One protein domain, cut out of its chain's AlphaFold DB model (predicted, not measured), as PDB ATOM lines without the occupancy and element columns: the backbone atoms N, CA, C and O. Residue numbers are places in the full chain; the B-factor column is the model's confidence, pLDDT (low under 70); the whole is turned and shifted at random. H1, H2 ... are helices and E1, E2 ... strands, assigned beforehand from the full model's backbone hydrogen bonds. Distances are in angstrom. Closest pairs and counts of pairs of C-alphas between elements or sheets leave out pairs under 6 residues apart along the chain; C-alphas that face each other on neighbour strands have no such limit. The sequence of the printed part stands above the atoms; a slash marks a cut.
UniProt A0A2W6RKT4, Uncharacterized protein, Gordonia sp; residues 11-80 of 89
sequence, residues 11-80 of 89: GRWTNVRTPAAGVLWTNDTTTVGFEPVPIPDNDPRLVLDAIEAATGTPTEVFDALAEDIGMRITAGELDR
ATOM      1  N   GLY A  11      26.675 -31.906 -16.926       91.00
ATOM      2  CA  GLY A  11      26.526 -30.799 -15.999       91.00
ATOM      3  C   GLY A  11      25.912 -29.569 -16.649       91.00
ATOM      4  O   GLY A  11      25.384 -29.608 -17.768       91.00
ATOM      5  N   ARG A  12      26.010 -28.449 -15.937       92.19
ATOM      6  CA  ARG A  12      25.497 -27.143 -16.351       92.19
ATOM      7  C   ARG A  12      26.594 -26.094 -16.291       92.19
ATOM      8  O   ARG A  12      27.502 -26.167 -15.469       92.19
ATOM      9  N   TRP A  13      26.511 -25.107 -17.172       92.75
ATOM     10  CA  TRP A  13      27.416 -23.966 -17.169       92.75
ATOM     11  C   TRP A  13      26.733 -22.691 -17.646       92.75
ATOM     12  O   TRP A  13      25.744 -22.712 -18.384       92.75
ATOM     13  N   THR A  14      27.292 -21.554 -17.250       92.12
ATOM     14  CA  THR A  14      26.882 -20.245 -17.742       92.12
ATOM     15  C   THR A  14      28.072 -19.311 -17.895       92.12
ATOM     16  O   THR A  14      29.020 -19.348 -17.113       92.12
ATOM     17  N   ASN A  15      28.037 -18.469 -18.928       92.00
ATOM     18  CA  ASN A  15      29.039 -17.421 -19.087       92.00
ATOM     19  C   ASN A  15      28.774 -16.309 -18.072       92.00
ATOM     20  O   ASN A  15      27.633 -15.866 -17.934       92.00
ATOM     21  N   VAL A  16      29.843 -15.816 -17.459       90.94
ATOM     22  CA  VAL A  16      29.854 -14.663 -16.558       90.94
ATOM     23  C   VAL A  16      30.660 -13.553 -17.231       90.94
ATOM     24  O   VAL A  16      31.720 -13.810 -17.806       90.94
ATOM     25  N   ARG A  17      30.149 -12.318 -17.209       86.25
ATOM     26  CA  ARG A  17      30.870 -11.121 -17.700       86.25
ATOM     27  C   ARG A  17      31.314 -10.187 -16.581       86.25
ATOM     28  O   ARG A  17      32.297  -9.474 -16.741       86.25
ATOM     29  N   THR A  18      30.578 -10.181 -15.479       85.81
ATOM     30  CA  THR A  18      30.795  -9.350 -14.297       85.81
ATOM     31  C   THR A  18      30.364 -10.201 -13.100       85.81
ATOM     32  O   THR A  18      29.353 -10.885 -13.232       85.81
ATOM     33  N   PRO A  19      31.107 -10.225 -11.980       85.69
ATOM     34  CA  PRO A  19      32.288  -9.415 -11.660       85.69
ATOM     35  C   PRO A  19      33.591  -9.872 -12.336       85.69
ATOM     36  O   PRO A  19      34.493  -9.058 -12.490       85.69
ATOM     37  N   ALA A  20      33.668 -11.122 -12.804       90.44
ATOM     38  CA  ALA A  20      34.829 -11.666 -13.506       90.44
ATOM     39  C   ALA A  20      34.399 -12.366 -14.800       90.44
ATOM     40  O   ALA A  20      33.439 -13.137 -14.813       90.44
ATOM     41  N   ALA A  21      35.110 -12.125 -15.897       91.06
ATOM     42  CA  ALA A  21      34.853 -12.794 -17.162       91.06
ATOM     43  C   ALA A  21      35.270 -14.269 -17.075       91.06
ATOM     44  O   ALA A  21      36.431 -14.590 -16.817       91.06
ATOM     45  N   GLY A  22      34.341 -15.184 -17.323       91.19
ATOM     46  CA  GLY A  22      34.604 -16.611 -17.179       91.19
ATOM     47  C   GLY A  22      33.376 -17.462 -17.411       91.19
ATOM     48  O   GLY A  22      32.381 -17.022 -17.992       91.19
ATOM     49  N   VAL A  23      33.463 -18.701 -16.956       91.88
ATOM     50  CA  VAL A  23      32.365 -19.654 -16.998       91.88
ATOM     51  C   VAL A  23      32.201 -20.280 -15.627       91.88
ATOM     52  O   VAL A  23      33.106 -20.945 -15.124       91.88
ATOM     53  N   LEU A  24      31.026 -20.073 -15.049       92.94
ATOM     54  CA  LEU A  24      30.565 -20.788 -13.870       92.94
ATOM     55  C   LEU A  24      30.014 -22.141 -14.321       92.94
ATOM     56  O   LEU A  24      29.305 -22.208 -15.330       92.94
ATOM     57  N   TRP A  25      30.328 -23.210 -13.600       92.88
ATOM     58  CA  TRP A  25      29.922 -24.563 -13.963       92.88
ATOM     59  C   TRP A  25      29.654 -25.444 -12.756       92.88
ATOM     60  O   TRP A  25      30.204 -25.219 -11.684       92.88
ATOM     61  N   THR A  26      28.840 -26.473 -12.948       92.56
ATOM     62  CA  THR A  26      28.606 -27.530 -11.966       92.56
ATOM     63  C   THR A  26      28.421 -28.870 -12.662       92.56
ATOM     64  O   THR A  26      27.876 -28.931 -13.765       92.56
ATOM     65  N   ASN A  27      28.870 -29.944 -12.017       88.50
ATOM     66  CA  ASN A  27      28.600 -31.323 -12.433       88.50
ATOM     67  C   ASN A  27      27.306 -31.888 -11.806       88.50
ATOM     68  O   ASN A  27      27.119 -33.105 -11.778       88.50
ATOM     69  N   ASP A  28      26.463 -31.016 -11.233       79.69
ATOM     70  CA  ASP A  28      25.175 -31.295 -10.575       79.69
ATOM     71  C   ASP A  28      25.218 -32.251  -9.372       79.69
ATOM     72  O   ASP A  28      24.192 -32.514  -8.743       79.69
ATOM     73  N   THR A  29      26.392 -32.782  -9.041       77.75
ATOM     74  CA  THR A  29      26.543 -33.916  -8.128       77.75
ATOM     75  C   THR A  29      27.456 -33.573  -6.967       77.75
ATOM     76  O   THR A  29      27.049 -33.690  -5.815       77.75
ATOM     77  N   THR A  30      28.678 -33.135  -7.252       80.69
ATOM     78  CA  THR A  30      29.722 -32.982  -6.233       80.69
ATOM     79  C   THR A  30      30.342 -31.599  -6.207       80.69
ATOM     80  O   THR A  30      30.797 -31.179  -5.147       80.69
ATOM     81  N   THR A  31      30.342 -30.882  -7.332       88.75
ATOM     82  CA  THR A  31      31.255 -29.750  -7.504       88.75
ATOM     83  C   THR A  31      30.614 -28.622  -8.303       88.75
ATOM     84  O   THR A  31      29.889 -28.835  -9.282       88.75
ATOM     85  N   VAL A  32      30.898 -27.400  -7.868       91.50
ATOM     86  CA  VAL A  32      30.665 -26.150  -8.586       91.50
ATOM     87  C   VAL A  32      32.003 -25.426  -8.664       91.50
ATOM     88  O   VAL A  32      32.795 -25.475  -7.725       91.50
ATOM     89  N   GLY A  33      32.283 -24.788  -9.791       91.94
ATOM     90  CA  GLY A  33      33.560 -24.136 -10.019       91.94
ATOM     91  C   GLY A  33      33.456 -22.991 -11.008       91.94
ATOM     92  O   GLY A  33      32.435 -22.783 -11.667       91.94
ATOM     93  N   PHE A  34      34.552 -22.250 -11.127       91.62
ATOM     94  CA  PHE A  34      34.664 -21.126 -12.041       91.62
ATOM     95  C   PHE A  34      35.945 -21.230 -12.864       91.62
ATOM     96  O   PHE A  34      37.037 -21.382 -12.326       91.62
ATOM     97  N   GLU A  35      35.803 -21.148 -14.184       90.62
ATOM     98  CA  GLU A  35      36.916 -21.092 -15.131       90.62
ATOM     99  C   GLU A  35      37.028 -19.659 -15.685       90.62
ATOM    100  O   GLU A  35      36.197 -19.262 -16.512       90.62
ATOM    101  N   PRO A  36      38.018 -18.859 -15.257       89.94
ATOM    102  CA  PRO A  36      38.192 -17.502 -15.759       89.94
ATOM    103  C   PRO A  36      38.739 -17.455 -17.186       89.94
ATOM    104  O   PRO A  36      39.564 -18.269 -17.599       89.94
ATOM    105  N   VAL A  37      38.351 -16.424 -17.938       87.19
ATOM    106  CA  VAL A  37      39.016 -16.092 -19.204       87.19
ATOM    107  C   VAL A  37      40.308 -15.315 -18.902       87.19
ATOM    108  O   VAL A  37      40.263 -14.343 -18.146       87.19
ATOM    109  N   PRO A  38      41.459 -15.674 -19.501       82.94
ATOM    110  CA  PRO A  38      42.721 -14.971 -19.277       82.94
ATOM    111  C   PRO A  38      42.758 -13.645 -20.057       82.94
ATOM    112  O   PRO A  38      43.353 -13.559 -21.132       82.94
ATOM    113  N   ILE A  39      42.098 -12.614 -19.527       84.62
ATOM    114  CA  ILE A  39      42.144 -11.234 -20.031       84.62
ATOM    115  C   ILE A  39      42.733 -10.293 -18.963       84.62
ATOM    116  O   ILE A  39      42.677 -10.629 -17.778       84.62
ATOM    117  N   PRO A  40      43.305  -9.138 -19.357       85.88
ATOM    118  CA  PRO A  40      43.789  -8.136 -18.408       85.88
ATOM    119  C   PRO A  40      42.696  -7.713 -17.419       85.88
ATOM    120  O   PRO A  40      41.524  -7.662 -17.791       85.88
ATOM    121  N   ASP A  41      43.094  -7.428 -16.178       83.75
ATOM    122  CA  ASP A  41      42.223  -6.920 -15.102       83.75
ATOM    123  C   ASP A  41      41.041  -7.831 -14.715       83.75
ATOM    124  O   ASP A  41      40.129  -7.412 -14.006       83.75
ATOM    125  N   ASN A  42      41.054  -9.097 -15.141       87.00
ATOM    126  CA  ASN A  42      40.068 -10.081 -14.716       87.00
ATOM    127  C   ASN A  42      40.488 -10.726 -13.392       87.00
ATOM    128  O   ASN A  42      41.389 -11.566 -13.378       87.00
ATOM    129  N   ASP A  43      39.831 -10.350 -12.295       89.50
ATOM    130  CA  ASP A  43      40.057 -10.959 -10.984       89.50
ATOM    131  C   ASP A  43      38.988 -12.029 -10.681       89.50
ATOM    132  O   ASP A  43      37.861 -11.684 -10.315       89.50
ATOM    133  N   PRO A  44      39.303 -13.333 -10.807       89.69
ATOM    134  CA  PRO A  44      38.352 -14.403 -10.517       89.69
ATOM    135  C   PRO A  44      38.020 -14.550  -9.033       89.69
ATOM    136  O   PRO A  44      37.061 -15.254  -8.716       89.69
ATOM    137  N   ARG A  45      38.792 -13.931  -8.125       90.50
ATOM    138  CA  ARG A  45      38.631 -14.124  -6.677       90.50
ATOM    139  C   ARG A  45      37.233 -13.776  -6.205       90.50
ATOM    140  O   ARG A  45      36.679 -14.523  -5.426       90.50
ATOM    141  N   LEU A  46      36.611 -12.735  -6.759       88.50
ATOM    142  CA  LEU A  46      35.242 -12.365  -6.387       88.50
ATOM    143  C   LEU A  46      34.229 -13.494  -6.629       88.50
ATOM    144  O   LEU A  46      33.304 -13.661  -5.841       88.50
ATOM    145  N   VAL A  47      34.400 -14.271  -7.703       91.44
ATOM    146  CA  VAL A  47      33.514 -15.404  -8.009       91.44
ATOM    147  C   VAL A  47      33.905 -16.636  -7.195       91.44
ATOM    148  O   VAL A  47      33.030 -17.339  -6.702       91.44
ATOM    149  N   LEU A  48      35.205 -16.894  -7.031       93.00
ATOM    150  CA  LEU A  48      35.703 -18.025  -6.245       93.00
ATOM    151  C   LEU A  48      35.355 -17.883  -4.755       93.00
ATOM    152  O   LEU A  48      34.828 -18.823  -4.174       93.00
ATOM    153  N   ASP A  49      35.538 -16.699  -4.173       93.31
ATOM    154  CA  ASP A  49      35.170 -16.394  -2.787       93.31
ATOM    155  C   ASP A  49      33.654 -16.542  -2.578       93.31
ATOM    156  O   ASP A  49      33.214 -17.033  -1.542       93.31
ATOM    157  N   ALA A  50      32.837 -16.164  -3.572       92.06
ATOM    158  CA  ALA A  50      31.389 -16.361  -3.521       92.06
ATOM    159  C   ALA A  50      30.999 -17.849  -3.560       92.06
ATOM    160  O   ALA A  50      30.065 -18.247  -2.869       92.06
ATOM    161  N   ILE A  51      31.726 -18.675  -4.323       92.50
ATOM    162  CA  ILE A  51      31.555 -20.137  -4.324       92.50
ATOM    163  C   ILE A  51      31.942 -20.725  -2.960       92.50
ATOM    164  O   ILE A  51      31.195 -21.538  -2.423       92.50
ATOM    165  N   GLU A  52      33.072 -20.308  -2.384       92.19
ATOM    166  CA  GLU A  52      33.555 -20.804  -1.086       92.19
ATOM    167  C   GLU A  52      32.672 -20.364   0.093       92.19
ATOM    168  O   GLU A  52      32.509 -21.110   1.060       92.19
ATOM    169  N   ALA A  53      32.093 -19.163   0.025       93.38
ATOM    170  CA  ALA A  53      31.204 -18.631   1.056       93.38
ATOM    171  C   ALA A  53      29.768 -19.174   0.966       93.38
ATOM    172  O   ALA A  53      29.009 -19.069   1.935       93.38
ATOM    173  N   ALA A  54      29.371 -19.719  -0.185       90.81
ATOM    174  CA  ALA A  54      28.033 -20.245  -0.383       90.81
ATOM    175  C   ALA A  54      27.806 -21.527   0.428       90.81
ATOM    176  O   ALA A  54      28.643 -22.423   0.503       90.81
ATOM    177  N   THR A  55      26.619 -21.635   1.019       90.00
ATOM    178  CA  THR A  55      26.190 -22.824   1.757       90.00
ATOM    179  C   THR A  55      25.121 -23.561   0.967       90.00
ATOM    180  O   THR A  55      24.152 -22.935   0.541       90.00
ATOM    181  N   GLY A  56      25.247 -24.878   0.831       89.56
ATOM    182  CA  GLY A  56      24.244 -25.708   0.165       89.56
ATOM    183  C   GLY A  56      24.869 -26.788  -0.704       89.56
ATOM    184  O   GLY A  56      26.066 -27.070  -0.622       89.56
ATOM    185  N   THR A  57      24.041 -27.409  -1.532       92.38
ATOM    186  CA  THR A  57      24.500 -28.337  -2.565       92.38
ATOM    187  C   THR A  57      25.150 -27.573  -3.728       92.38
ATOM    188  O   THR A  57      24.778 -26.431  -3.995       92.38
ATOM    189  N   PRO A  58      26.075 -28.190  -4.487       90.19
ATOM    190  CA  PRO A  58      26.684 -27.562  -5.666       90.19
ATOM    191  C   PRO A  58      25.665 -27.028  -6.676       90.19
ATOM    192  O   PRO A  58      25.879 -25.980  -7.276       90.19
ATOM    193  N   THR A  59      24.539 -27.731  -6.823       91.50
ATOM    194  CA  THR A  59      23.406 -27.318  -7.655       91.50
ATOM    195  C   THR A  59      22.763 -26.037  -7.135       91.50
ATOM    196  O   THR A  59      22.579 -25.111  -7.916       91.50
ATOM    197  N   GLU A  60      22.469 -25.949  -5.837       93.69
ATOM    198  CA  GLU A  60      21.891 -24.738  -5.235       93.69
ATOM    199  C   GLU A  60      22.853 -23.550  -5.322       93.69
ATOM    200  O   GLU A  60      22.433 -22.449  -5.672       93.69
ATOM    201  N   VAL A  61      24.146 -23.773  -5.066       94.00
ATOM    202  CA  VAL A  61      25.176 -22.734  -5.203       94.00
ATOM    203  C   VAL A  61      25.285 -22.268  -6.655       94.00
ATOM    204  O   VAL A  61      25.314 -21.066  -6.915       94.00
ATOM    205  N   PHE A  62      25.315 -23.202  -7.608       94.31
ATOM    206  CA  PHE A  62      25.335 -22.869  -9.027       94.31
ATOM    207  C   PHE A  62      24.101 -22.071  -9.430       94.31
ATOM    208  O   PHE A  62      24.257 -21.060 -10.101       94.31
ATOM    209  N   ASP A  63      22.900 -22.497  -9.038       94.25
ATOM    210  CA  ASP A  63      21.659 -21.829  -9.428       94.25
ATOM    211  C   ASP A  63      21.581 -20.415  -8.833       94.25
ATOM    212  O   ASP A  63      21.276 -19.472  -9.563       94.25
ATOM    213  N   ALA A  64      21.969 -20.236  -7.564       94.19
ATOM    214  CA  ALA A  64      22.017 -18.926  -6.917       94.19
ATOM    215  C   ALA A  64      23.016 -17.969  -7.595       94.19
ATOM    216  O   ALA A  64      22.691 -16.819  -7.883       94.19
ATOM    217  N   LEU A  65      24.231 -18.441  -7.894       93.00
ATOM    218  CA  LEU A  65      25.241 -17.626  -8.573       93.00
ATOM    219  C   LEU A  65      24.895 -17.403 -10.052       93.00
ATOM    220  O   LEU A  65      25.122 -16.325 -10.591       93.00
ATOM    221  N   ALA A  66      24.332 -18.394 -10.738       93.12
ATOM    222  CA  ALA A  66      23.922 -18.253 -12.129       93.12
ATOM    223  C   ALA A  66      22.761 -17.261 -12.290       93.12
ATOM    224  O   ALA A  66      22.687 -16.608 -13.330       93.12
ATOM    225  N   GLU A  67      21.887 -17.132 -11.289       93.38
ATOM    226  CA  GLU A  67      20.850 -16.100 -11.242       93.38
ATOM    227  C   GLU A  67      21.443 -14.692 -11.064       93.38
ATOM    228  O   GLU A  67      21.009 -13.761 -11.742       93.38
ATOM    229  N   ASP A  68      22.458 -14.543 -10.209       92.56
ATOM    230  CA  ASP A  68      23.062 -13.242  -9.885       92.56
ATOM    231  C   ASP A  68      24.028 -12.730 -10.974       92.56
ATOM    232  O   ASP A  68      23.956 -11.577 -11.405       92.56
ATOM    233  N   ILE A  69      24.927 -13.595 -11.457       92.00
ATOM    234  CA  ILE A  69      26.055 -13.211 -12.333       92.00
ATOM    235  C   ILE A  69      26.077 -13.947 -13.682       92.00
ATOM    236  O   ILE A  69      26.886 -13.630 -14.566       92.00
ATOM    237  N   GLY A  70      25.212 -14.944 -13.866       88.75
ATOM    238  CA  GLY A  70      25.136 -15.742 -15.085       88.75
ATOM    239  C   GLY A  70      24.370 -15.054 -16.216       88.75
ATOM    240  O   GLY A  70      23.447 -14.274 -16.013       88.75
ATOM    241  N   MET A  71      24.740 -15.354 -17.463       89.75
ATOM    242  CA  MET A  71      24.021 -14.841 -18.641       89.75
ATOM    243  C   MET A  71      22.910 -15.778 -19.124       89.75
ATOM    244  O   MET A  71      21.790 -15.366 -19.413       89.75
ATOM    245  N   ARG A  72      23.265 -17.044 -19.348       90.50
ATOM    246  CA  ARG A  72      22.367 -18.083 -19.864       90.50
ATOM    247  C   ARG A  72      22.879 -19.435 -19.419       90.50
ATOM    248  O   ARG A  72      24.020 -19.780 -19.733       90.50
ATOM    249  N   ILE A  73      22.050 -20.186 -18.711       91.06
ATOM    250  CA  ILE A  73      22.386 -21.542 -18.287       91.06
ATOM    251  C   ILE A  73      22.281 -22.474 -19.498       91.06
ATOM    252  O   ILE A  73      21.315 -22.428 -20.262       91.06
ATOM    253  N   THR A  74      23.309 -23.290 -19.691       91.38
ATOM    254  CA  THR A  74      23.402 -24.319 -20.728       91.38
ATOM    255  C   THR A  74      23.715 -25.648 -20.052       91.38
ATOM    256  O   THR A  74      24.546 -25.683 -19.151       91.38
ATOM    257  N   ALA A  75      23.058 -26.726 -20.478       89.31
ATOM    258  CA  ALA A  75      23.302 -28.082 -19.986       89.31
ATOM    259  C   ALA A  75      23.992 -28.937 -21.061       89.31
ATOM    260  O   ALA A  75      23.723 -28.769 -22.255       89.31
ATOM    261  N   GLY A  76      24.849 -29.869 -20.647       86.38
ATOM    262  CA  GLY A  76      25.520 -30.816 -21.538       86.38
ATOM    263  C   GLY A  76      26.794 -31.412 -20.941       86.38
ATOM    264  O   GLY A  76      26.984 -31.411 -19.731       86.38
ATOM    265  N   GLU A  77      27.685 -31.899 -21.800       84.94
ATOM    266  CA  GLU A  77      28.963 -32.480 -21.374       84.94
ATOM    267  C   GLU A  77      29.988 -31.386 -21.049       84.94
ATOM    268  O   GLU A  77      30.438 -30.660 -21.947       84.94
ATOM    269  N   LEU A  78      30.411 -31.304 -19.784       81.38
ATOM    270  CA  LEU A  78      31.401 -30.331 -19.313       81.38
ATOM    271  C   LEU A  78      32.771 -30.517 -19.983       81.38
ATOM    272  O   LEU A  78      33.472 -29.538 -20.239       81.38
ATOM    273  N   ASP A  79      33.123 -31.752 -20.358       75.56
ATOM    274  CA  ASP A  79      34.347 -32.067 -21.108       75.56
ATOM    275  C   ASP A  79      34.379 -31.426 -22.504       75.56
ATOM    276  O   ASP A  79      35.446 -31.245 -23.097       75.56
ATOM    277  N   ARG A  80      33.203 -31.124 -23.069       67.25
ATOM    278  CA  ARG A  80      33.046 -30.609 -24.436       67.25
ATOM    279  C   ARG A  80      32.665 -29.143 -24.496       67.25
ATOM    280  O   ARG A  80      32.651 -28.578 -25.596       67.25
TER     281      ARG A  80
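What this domain is: This is residues 11 to 80 of the 89 residues of an uncharacterized protein of Gordonia sp (UniProt A0A2W6RKT4). One strongly twisted four-stranded sheet makes a wall, with helices H1 and H2 packed over one of its faces and the other face bare. H2 covers the inner strands E2 and E1, and H1 sits mainly over the edge strand E3. The printed part has 70 residues, in the order E1, E2, E3, H1, H2, E4; the sheet's order is E3, E2, E1, E4, antiparallel throughout, and the class is mixed, helices and strands. It is compact, with a radius of gyration of the C-alphas of 11.1 A and spans of 32 by 28 by 18 A.

Where its parts are: Find C-alpha 11 at (26.526, -30.799, -15.999), where E1, residues 11 to 16, begins its 16.5 A. E2, residues 22 to 26, and E3, residues 32 to 36, each measure 13.5 A. E4, residues 70 to 77, covers 18.3 A, bends by 50 degrees at residue 73 and ends at C-alpha 77, (28.963, -32.480, -21.374). H1 is residues 45 to 53, 11.6 A; H2, residues 58 to 69, 15.8 A.

How they stand to each other: Start at the meander E1, E2, E3, each strand the antiparallel neighbour of the one before, in two hairpins. Look for N 14 and O 24 at 2.9 A between E1 and E2, N 33 and O 25 at 2.8 A between E3 and E2, and N 13 and O 74 at 2.8 A between E1 and E4. H2 is on the sheet at a height of 8.3 A, along the strands, at 23 degrees to E1 on the local plane. H1 is on the same face, making two layers, helices on one face of a sheet; its height is 9.4 A, and it is over E3 and only just over E2, where 3 of its C-alphas fall. H1 and H2 are close but not clearly touching, their closest C-alphas, of Ile 51 and Val 61, 6.9 A apart. In both helices every O i to N i+4 pair is within hydrogen-bond range.

The domain as a whole: The C-alphas farthest apart, of Thr 29 and Pro 40, are 32.7 A apart. The printed part has no cut and no long link. Its mean pLDDT is 89.4; residue 80 is under 70.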